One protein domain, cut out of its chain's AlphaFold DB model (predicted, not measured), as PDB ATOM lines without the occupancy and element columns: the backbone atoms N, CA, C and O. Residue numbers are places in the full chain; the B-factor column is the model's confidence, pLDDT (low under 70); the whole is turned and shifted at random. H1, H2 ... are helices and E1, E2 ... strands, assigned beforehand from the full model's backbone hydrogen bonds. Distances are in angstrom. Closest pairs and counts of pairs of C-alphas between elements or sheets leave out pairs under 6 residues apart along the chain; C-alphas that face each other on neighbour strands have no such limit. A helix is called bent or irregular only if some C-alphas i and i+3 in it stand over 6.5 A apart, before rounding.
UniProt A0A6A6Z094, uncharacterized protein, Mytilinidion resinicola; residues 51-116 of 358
ATOM      1  N   VAL A  51      28.865 -12.592  -2.604       61.19
ATOM      2  CA  VAL A  51      29.116 -11.166  -2.842       61.19
ATOM      3  C   VAL A  51      28.168 -10.380  -1.947       61.19
ATOM      4  O   VAL A  51      26.951 -10.470  -2.109       61.19
ATOM      5  N   CYS A  52      28.713  -9.626  -0.995       62.66
ATOM      6  CA  CYS A  52      27.928  -8.731  -0.155       62.66
ATOM      7  C   CYS A  52      28.172  -7.284  -0.576       62.66
ATOM      8  O   CYS A  52      29.305  -6.811  -0.632       62.66
ATOM      9  N   CYS A  53      27.078  -6.577  -0.851       62.56
ATOM     10  CA  CYS A  53      27.077  -5.130  -0.990       62.56
ATOM     11  C   CYS A  53      26.652  -4.537   0.351       62.56
ATOM     12  O   CYS A  53      25.642  -4.970   0.903       62.56
ATOM     13  N   ASN A  54      27.366  -3.529   0.850       54.28
ATOM     14  CA  ASN A  54      26.862  -2.691   1.934       54.28
ATOM     15  C   ASN A  54      26.194  -1.445   1.319       54.28
ATOM     16  O   ASN A  54      26.902  -0.514   0.916       54.28
ATOM     17  N   PRO A  55      24.859  -1.431   1.133       52.75
ATOM     18  CA  PRO A  55      24.194  -0.325   0.467       52.75
ATOM     19  C   PRO A  55      24.188   0.908   1.373       52.75
ATOM     20  O   PRO A  55      23.538   0.941   2.413       52.75
ATOM     21  N   SER A  56      24.879   1.966   0.947       51.69
ATOM     22  CA  SER A  56      24.607   3.313   1.451       51.69
ATOM     23  C   SER A  56      23.484   3.917   0.596       51.69
ATOM     24  O   SER A  56      23.642   3.956  -0.628       51.69
ATOM     25  N   PRO A  57      22.365   4.386   1.172       57.09
ATOM     26  CA  PRO A  57      21.296   4.993   0.385       57.09
ATOM     27  C   PRO A  57      21.822   6.204  -0.404       57.09
ATOM     28  O   PRO A  57      22.491   7.078   0.147       57.09
ATOM     29  N   GLY A  58      21.542   6.234  -1.712       59.41
ATOM     30  CA  GLY A  58      21.842   7.369  -2.595       59.41
ATOM     31  C   GLY A  58      23.202   7.360  -3.305       59.41
ATOM     32  O   GLY A  58      23.559   8.368  -3.908       59.41
ATOM     33  N   ARG A  59      23.974   6.263  -3.273       55.38
ATOM     34  CA  ARG A  59      25.216   6.143  -4.062       55.38
ATOM     35  C   ARG A  59      25.264   4.839  -4.848       55.38
ATOM     36  O   ARG A  59      24.876   3.789  -4.344       55.38
ATOM     37  N   PHE A  60      25.771   4.914  -6.077       63.50
ATOM     38  CA  PHE A  60      26.119   3.740  -6.874       63.50
ATOM     39  C   PHE A  60      27.094   2.849  -6.092       63.50
ATOM     40  O   PHE A  60      27.967   3.350  -5.377       63.50
ATOM     41  N   VAL A  61      26.942   1.529  -6.221       67.94
ATOM     42  CA  VAL A  61      27.857   0.563  -5.606       67.94
ATOM     43  C   VAL A  61      29.188   0.640  -6.351       67.94
ATOM     44  O   VAL A  61      29.345   0.083  -7.433       67.94
ATOM     45  N   ALA A  62      30.131   1.393  -5.794       73.38
ATOM     46  CA  ALA A  62      31.491   1.444  -6.303       73.38
ATOM     47  C   ALA A  62      32.181   0.091  -6.049       73.38
ATOM     48  O   ALA A  62      31.972  -0.542  -5.012       73.38
ATOM     49  N   GLY A  63      32.967  -0.384  -7.020       68.81
ATOM     50  CA  GLY A  63      33.557  -1.728  -6.973       68.81
ATOM     51  C   GLY A  63      34.540  -1.948  -5.815       68.81
ATOM     52  O   GLY A  63      34.784  -3.090  -5.443       68.81
ATOM     53  N   ASP A  64      35.071  -0.876  -5.228       81.94
ATOM     54  CA  ASP A  64      35.920  -0.885  -4.031       81.94
ATOM     55  C   ASP A  64      35.139  -1.150  -2.731       81.94
ATOM     56  O   ASP A  64      35.749  -1.442  -1.706       81.94
ATOM     57  N   ARG A  65      33.803  -1.092  -2.761       80.81
ATOM     58  CA  ARG A  65      32.911  -1.380  -1.621       80.81
ATOM     59  C   ARG A  65      32.267  -2.762  -1.675       80.81
ATOM     60  O   ARG A  65      31.416  -3.076  -0.843       80.81
ATOM     61  N   LEU A  66      32.616  -3.558  -2.679       82.38
ATOM     62  CA  LEU A  66      32.175  -4.939  -2.798       82.38
ATOM     63  C   LEU A  66      33.154  -5.833  -2.046       82.38
ATOM     64  O   LEU A  66      34.364  -5.751  -2.261       82.38
ATOM     65  N   GLU A  67      32.630  -6.715  -1.203       83.62
ATOM     66  CA  GLU A  67      33.416  -7.749  -0.535       83.62
ATOM     67  C   GLU A  67      32.924  -9.129  -0.966       83.62
ATOM     68  O   GLU A  67      31.729  -9.370  -1.163       83.62
ATOM     69  N   VAL A  68      33.872 -10.045  -1.123       83.44
ATOM     70  CA  VAL A  68      33.640 -11.423  -1.535       83.44
ATOM     71  C   VAL A  68      34.123 -12.345  -0.432       83.44
ATOM     72  O   VAL A  68      35.240 -12.189   0.059       83.44
ATOM     73  N   LYS A  69      33.309 -13.330  -0.046       83.69
ATOM     74  CA  LYS A  69      33.727 -14.363   0.907       83.69
ATOM     75  C   LYS A  69      34.198 -15.611   0.173       83.69
ATOM     76  O   LYS A  69      33.397 -16.275  -0.479       83.69
ATOM     77  N   ILE A  70      35.472 -15.967   0.330       80.75
ATOM     78  CA  ILE A  70      36.086 -17.157  -0.275       80.75
ATOM     79  C   ILE A  70      36.781 -17.955   0.813       80.75
ATOM     80  O   ILE A  70      37.585 -17.416   1.565       80.75
ATOM     81  N   ARG A  71      36.465 -19.252   0.926       81.31
ATOM     82  CA  ARG A  71      37.043 -20.140   1.959       81.31
ATOM     83  C   ARG A  71      36.988 -19.528   3.365       81.31
ATOM     84  O   ARG A  71      37.920 -19.645   4.150       81.31
ATOM     85  N   ARG A  72      35.857 -18.882   3.675       85.50
ATOM     86  CA  ARG A  72      35.565 -18.183   4.941       85.50
ATOM     87  C   ARG A  72      36.328 -16.873   5.179       85.50
ATOM     88  O   ARG A  72      36.073 -16.246   6.203       85.50
ATOM     89  N   VAL A  73      37.161 -16.423   4.245       85.56
ATOM     90  CA  VAL A  73      37.860 -15.133   4.309       85.56
ATOM     91  C   VAL A  73      37.094 -14.104   3.482       85.56
ATOM     92  O   VAL A  73      36.752 -14.371   2.333       85.56
ATOM     93  N   TRP A  74      36.794 -12.949   4.079       88.69
ATOM     94  CA  TRP A  74      36.288 -11.786   3.350       88.69
ATOM     95  C   TRP A  74      37.455 -11.063   2.691       88.69
ATOM     96  O   TRP A  74      38.477 -10.829   3.333       88.69
ATOM     97  N   MET A  75      37.303 -10.720   1.421       92.00
ATOM     98  CA  MET A  75      38.294  -9.960   0.674       92.00
ATOM     99  C   MET A  75      37.615  -8.920  -0.207       92.00
ATOM    100  O   MET A  75      36.489  -9.124  -0.665       92.00
ATOM    101  N   ASN A  76      38.304  -7.812  -0.465       92.00
ATOM    102  CA  ASN A  76      37.802  -6.787  -1.368       92.00
ATOM    103  C   ASN A  76      37.613  -7.371  -2.781       92.00
ATOM    104  O   ASN A  76      38.470  -8.106  -3.267       92.00
ATOM    105  N   PHE A  77      36.512  -7.050  -3.462       83.56
ATOM    106  CA  PHE A  77      36.207  -7.579  -4.794       83.56
ATOM    107  C   PHE A  77      37.265  -7.191  -5.826       83.56
ATOM    108  O   PHE A  77      37.658  -8.034  -6.626       83.56
ATOM    109  N   GLN A  78      37.772  -5.953  -5.808       85.00
ATOM    110  CA  GLN A  78      38.834  -5.553  -6.738       85.00
ATOM    111  C   GLN A  78      40.131  -6.314  -6.465       85.00
ATOM    112  O   GLN A  78      40.833  -6.697  -7.399       85.00
ATOM    113  N   GLU A  79      40.448  -6.539  -5.192       89.06
ATOM    114  CA  GLU A  79      41.605  -7.334  -4.792       89.06
ATOM    115  C   GLU A  79      41.437  -8.792  -5.219       89.06
ATOM    116  O   GLU A  79      42.337  -9.353  -5.834       89.06
ATOM    117  N   TRP A  80      40.255  -9.371  -5.019       87.25
ATOM    118  CA  TRP A  80      39.923 -10.708  -5.497       87.25
ATOM    119  C   TRP A  80      40.026 -10.842  -7.013       87.25
ATOM    120  O   TRP A  80      40.654 -11.769  -7.512       87.25
ATOM    121  N   VAL A  81      39.474  -9.897  -7.773       79.75
ATOM    122  CA  VAL A  81      39.587  -9.905  -9.236       79.75
ATOM    123  C   VAL A  81      41.050  -9.825  -9.678       79.75
ATOM    124  O   VAL A  81      41.409 -10.414 -10.692       79.75
ATOM    125  N   ARG A  82      41.920  -9.156  -8.911       82.94
ATOM    126  CA  ARG A  82      43.371  -9.153  -9.162       82.94
ATOM    127  C   ARG A  82      44.055 -10.467  -8.771       82.94
ATOM    128  O   ARG A  82      45.101 -10.763  -9.345       82.94
ATOM    129  N   THR A  83      43.510 -11.233  -7.818       81.38
ATOM    130  CA  THR A  83      44.031 -12.566  -7.461       81.38
ATOM    131  C   THR A  83      43.552 -13.668  -8.397       81.38
ATOM    132  O   THR A  83      44.227 -14.694  -8.503       81.38
ATOM    133  N   LEU A  84      42.438 -13.470  -9.112       78.44
ATOM    134  CA  LEU A  84      42.114 -14.289 -10.276       78.44
ATOM    135  C   LEU A  84      43.284 -14.158 -11.256       78.44
ATOM    136  O   LEU A  84      43.553 -13.072 -11.768       78.44
ATOM    137  N   HIS A  85      44.039 -15.243 -11.447       63.59
ATOM    138  CA  HIS A  85      45.223 -15.229 -12.302       63.59
ATOM    139  C   HIS A  85      44.884 -14.581 -13.654       63.59
ATOM    140  O   HIS A  85      43.890 -14.950 -14.278       63.59
ATOM    141  N   ARG A  86      45.712 -13.627 -14.113       57.00
ATOM    142  CA  ARG A  86      45.586 -12.981 -15.441       57.00
ATOM    143  C   ARG A  86      45.610 -13.976 -16.601       57.00
ATOM    144  O   ARG A  86      45.116 -13.684 -17.679       57.00
ATOM    145  N   ASP A  87      46.059 -15.188 -16.318       55.66
ATOM    146  CA  ASP A  87      45.805 -16.405 -17.070       55.66
ATOM    147  C   ASP A  87      44.316 -16.701 -17.323       55.66
ATOM    148  O   ASP A  87      43.997 -17.694 -17.960       55.66
ATOM    149  N   ALA A  88      43.364 -15.898 -16.850       57.16
ATOM    150  CA  ALA A  88      41.958 -16.030 -17.205       57.16
ATOM    151  C   ALA A  88      41.774 -16.204 -18.721       57.16
ATOM    152  O   ALA A  88      40.958 -17.029 -19.110       57.16
ATOM    153  N   GLU A  89      42.599 -15.566 -19.562       60.56
ATOM    154  CA  GLU A  89      42.610 -15.771 -21.019       60.56
ATOM    155  C   GLU A  89      42.740 -17.246 -21.435       60.56
ATOM    156  O   GLU A  89      42.047 -17.683 -22.349       60.56
ATOM    157  N   GLN A  90      43.538 -18.054 -20.726       64.38
ATOM    158  CA  GLN A  90      43.654 -19.492 -21.003       64.38
ATOM    159  C   GLN A  90      42.450 -20.320 -20.511       64.38
ATOM    160  O   GLN A  90      42.397 -21.523 -20.782       64.38
ATOM    161  N   TYR A  91      41.509 -19.696 -19.796       62.78
ATOM    162  CA  TYR A  91      40.282 -20.288 -19.252       62.78
ATOM    163  C   TYR A  91      38.988 -19.664 -19.808       62.78
ATOM    164  O   TYR A  91      37.908 -20.140 -19.458       62.78
ATOM    165  N   VAL A  92      39.066 -18.664 -20.694       65.00
ATOM    166  CA  VAL A  92      37.918 -18.141 -21.460       65.00
ATOM    167  C   VAL A  92      38.008 -18.556 -22.932       65.00
ATOM    168  O   VAL A  92      39.054 -18.984 -23.417       65.00
ATOM    169  N   GLY A  93      36.883 -18.464 -23.646       73.12
ATOM    170  CA  GLY A  93      36.789 -18.862 -25.053       73.12
ATOM    171  C   GLY A  93      36.963 -20.368 -25.270       73.12
ATOM    172  O   GLY A  93      36.839 -21.168 -24.340       73.12
ATOM    173  N   ASP A  94      37.256 -20.761 -26.508       74.94
ATOM    174  CA  ASP A  94      37.299 -22.174 -26.916       74.94
ATOM    175  C   ASP A  94      38.346 -22.986 -26.143       74.94
ATOM    176  O   ASP A  94      38.095 -24.125 -25.746       74.94
ATOM    177  N   VAL A  95      39.508 -22.387 -25.864       77.56
ATOM    178  CA  VAL A  95      40.588 -23.023 -25.092       77.56
ATOM    179  C   VAL A  95      40.137 -23.294 -23.656       77.56
ATOM    180  O   VAL A  95      40.362 -24.387 -23.127       77.56
ATOM    181  N   GLY A  96      39.457 -22.328 -23.039       79.56
ATOM    182  CA  GLY A  96      38.872 -22.482 -21.714       79.56
ATOM    183  C   GLY A  96      37.826 -23.588 -21.659       79.56
ATOM    184  O   GLY A  96      37.909 -24.466 -20.796       79.56
ATOM    185  N   PHE A  97      36.904 -23.608 -22.625       77.94
ATOM    186  CA  PHE A  97      35.896 -24.663 -22.748       77.94
ATOM    187  C   PHE A  97      36.526 -26.047 -22.906       77.94
ATOM    188  O   PHE A  97      36.125 -26.984 -22.214       77.94
ATOM    189  N   GLN A  98      37.554 -26.189 -23.747       81.25
ATOM    190  CA  GLN A  98      38.269 -27.456 -23.903       81.25
ATOM    191  C   GLN A  98      38.949 -27.894 -22.605       81.25
ATOM    192  O   GLN A  98      38.844 -29.058 -22.218       81.25
ATOM    193  N   LYS A  99      39.622 -26.981 -21.895       80.88
ATOM    194  CA  LYS A  99      40.243 -27.294 -20.599       80.88
ATOM    195  C   LYS A  99      39.218 -27.682 -19.548       80.88
ATOM    196  O   LYS A  99      39.445 -28.643 -18.816       80.88
ATOM    197  N   GLN A 100      38.086 -26.987 -19.497       79.25
ATOM    198  CA  GLN A 100      36.995 -27.318 -18.592       79.25
ATOM    199  C   GLN A 100      36.402 -28.692 -18.925       79.25
ATOM    200  O   GLN A 100      36.216 -29.507 -18.023       79.25
ATOM    201  N   ALA A 101      36.179 -28.998 -20.206       81.19
ATOM    202  CA  ALA A 101      35.713 -30.306 -20.658       81.19
ATOM    203  C   ALA A 101      36.711 -31.423 -20.303       81.19
ATOM    204  O   ALA A 101      36.318 -32.452 -19.756       81.19
ATOM    205  N   MET A 102      38.010 -31.201 -20.530       85.31
ATOM    206  CA  MET A 102      39.071 -32.131 -20.128       85.31
ATOM    207  C   MET A 102      39.118 -32.326 -18.612       85.31
ATOM    208  O   MET A 102      39.296 -33.449 -18.140       85.31
ATOM    209  N   TRP A 103      38.959 -31.254 -17.835       82.75
ATOM    210  CA  TRP A 103      38.910 -31.331 -16.379       82.75
ATOM    211  C   TRP A 103      37.704 -32.143 -15.905       82.75
ATOM    212  O   TRP A 103      37.876 -33.046 -15.089       82.75
ATOM    213  N   TRP A 104      36.514 -31.898 -16.462       79.00
ATOM    214  CA  TRP A 104      35.307 -32.670 -16.153       79.00
ATOM    215  C   TRP A 104      35.471 -34.151 -16.496       79.00
ATOM    216  O   TRP A 104      35.171 -35.005 -15.662       79.00
ATOM    217  N   ALA A 105      36.020 -34.457 -17.674       84.94
ATOM    218  CA  ALA A 105      36.294 -35.828 -18.095       84.94
ATOM    219  C   ALA A 105      37.284 -36.543 -17.158       84.94
ATOM    220  O   ALA A 105      37.129 -37.731 -16.888       84.94
ATOM    221  N   ARG A 106      38.282 -35.822 -16.629       87.44
ATOM    222  CA  ARG A 106      39.304 -36.370 -15.720       87.44
ATOM    223  C   ARG A 106      38.846 -36.487 -14.270       87.44
ATOM    224  O   ARG A 106      39.326 -37.365 -13.565       87.44
ATOM    225  N   ASN A 107      37.972 -35.599 -13.801       85.00
ATOM    226  CA  ASN A 107      37.546 -35.583 -12.399       85.00
ATOM    227  C   ASN A 107      36.631 -36.774 -12.070       85.00
ATOM    228  O   ASN A 107      36.535 -37.178 -10.918       85.00
ATOM    229  N   GLY A 108      35.934 -37.336 -13.067       80.56
ATOM    230  CA  GLY A 108      35.046 -38.492 -12.885       80.56
ATOM    231  C   GLY A 108      33.836 -38.222 -11.983       80.56
ATOM    232  O   GLY A 108      33.018 -39.112 -11.756       80.56
ATOM    233  N   LYS A 109      33.697 -36.992 -11.473       81.00
ATOM    234  CA  LYS A 109      32.575 -36.568 -10.644       81.00
ATOM    235  C   LYS A 109      31.325 -36.503 -11.501       81.00
ATOM    236  O   LYS A 109      31.245 -35.740 -12.459       81.00
ATOM    237  N   GLN A 110      30.341 -37.296 -11.111       82.81
ATOM    238  CA  GLN A 110      28.986 -37.208 -11.621       82.81
ATOM    239  C   GLN A 110      28.167 -36.428 -10.602       82.81
ATOM    240  O   GLN A 110      28.257 -36.685  -9.403       82.81
ATOM    241  N   PHE A 111      27.372 -35.477 -11.071       84.19
ATOM    242  CA  PHE A 111      26.357 -34.832 -10.251       84.19
ATOM    243  C   PHE A 111      25.006 -35.052 -10.908       84.19
ATOM    244  O   PHE A 111      24.872 -35.096 -12.135       84.19
ATOM    245  N   ARG A 112      23.980 -35.211 -10.082       90.38
ATOM    246  CA  ARG A 112      22.617 -35.298 -10.579       90.38
ATOM    247  C   ARG A 112      22.177 -33.890 -10.921       90.38
ATOM    248  O   ARG A 112      22.046 -33.051 -10.039       90.38
ATOM    249  N   VAL A 113      21.929 -33.640 -12.206       91.62
ATOM    250  CA  VAL A 113      21.494 -32.321 -12.694       91.62
ATOM    251  C   VAL A 113      20.307 -31.804 -11.883       91.62
ATOM    252  O   VAL A 113      20.273 -30.628 -11.566       91.62
ATOM    253  N   MET A 114      19.384 -32.682 -11.482       95.50
ATOM    254  CA  MET A 114      18.184 -32.323 -10.717       95.50
ATOM    255  C   MET A 114      18.426 -32.002  -9.235       95.50
ATOM    256  O   MET A 114      17.528 -31.467  -8.596       95.50
ATOM    257  N   GLU A 115      19.605 -32.305  -8.694       95.25
ATOM    258  CA  GLU A 115      19.999 -31.921  -7.329       95.25
ATOM    259  C   GLU A 115      20.655 -30.530  -7.296       95.25
ATOM    260  O   GLU A 115      20.885 -29.978  -6.223       95.25
ATOM    261  N   LEU A 116      20.931 -29.934  -8.462       91.75
ATOM    262  CA  LEU A 116      21.436 -28.570  -8.537       91.75
ATOM    263  C   LEU A 116      20.339 -27.543  -8.189       91.75
ATOM    264  O   LEU A 116      19.173 -27.724  -8.569       91.75
TER     265      LEU A 116
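This is residues 51 to 116 of the 358 residues of an uncharacterized protein of Mytilinidion resinicola (UniProt A0A6A6Z094). A small three-stranded sheet with H1 over it forms one end of an open, curved chain, and H2 leads from there to H3 at the other end. H2 and H3 meet at a corner, and residues 101 to 116, of which 101 to 107 belong to H3, stick out as a free arm. The printed part has 66 residues, with three named strands followed by three named helices, in the order E1 E2 E3 H1 H2 H3; the sheet runs E1 - E2 - E3, antiparallel throughout, and the class is mixed, helices and strands. The whole is extended, with a radius of gyration of the C-alphas of 16.9 A, and only just elongated, spanning 47 by 31 by 22 A.

E2 is residues 66 to 70, 13.1 A from first to last C-alpha. E1 is residues 51 to 53, 6.6 A long, with C-alpha 51 at (29.116, -11.166, -2.842). E3 is residues 73 to 76, 10.1 A long. H1 is residues 77 to 83, 9.7 A long, with C-alpha 77 at (36.207, -7.579, -4.794). H2 is residues 86 to 91, 9.8 A long, and is only just irregular: C-alphas 86 and 89 are 6.9 A apart. H3 is residues 93 to 107, 21.0 A long, and ends with C-alpha 107 at (37.546, -35.583, -12.399).

E1, E2 and E3 form a meander, each strand the antiparallel neighbour of the one before. The hairpin E1 and E2 has directions at 152 degrees, with N 52 and O 67 at 3.0 A. The hairpin E2 and E3 has directions at 150 degrees, with N 68 and O 75 at 2.8 A and N 70 and O 73 at 2.9 A. H1 is on the sheet, over E3, at a height over the sheet of 7.3 A. It runs slantwise to the strands, at 49 degrees to E3 on the local plane. The closest C-alphas of E2 and H1 are those of Glu 67 and Phe 77, 5.1 A apart. H1 and H2 meet only through their link. H2 and H3 touch only at the corner, about perpendicular at 74 degrees, through residues 96 to 100 of H3 alone; the closest C-alphas are those of Gln 90 and Gly 96, 5.7 A apart. H1 and H3 are apart. Every O i to N i+4 pair is within hydrogen-bond range in H1 and H3; in H2 it is 0 of 2, with 2 of 3 O i to N i+3 pairs within range.

The two C-alphas farthest apart are those of Gly 58 and Arg 106, 48.9 A. The printed part has no cut. The link from E1 to E2, residues 54 to 65, is long; the other links are tight. Residues 82 to 87 stand free, as do residues 101 to 116. The mean pLDDT of the printed part is 76.5, and residues 51 to 61, 63 and 85 to 92 are under 70.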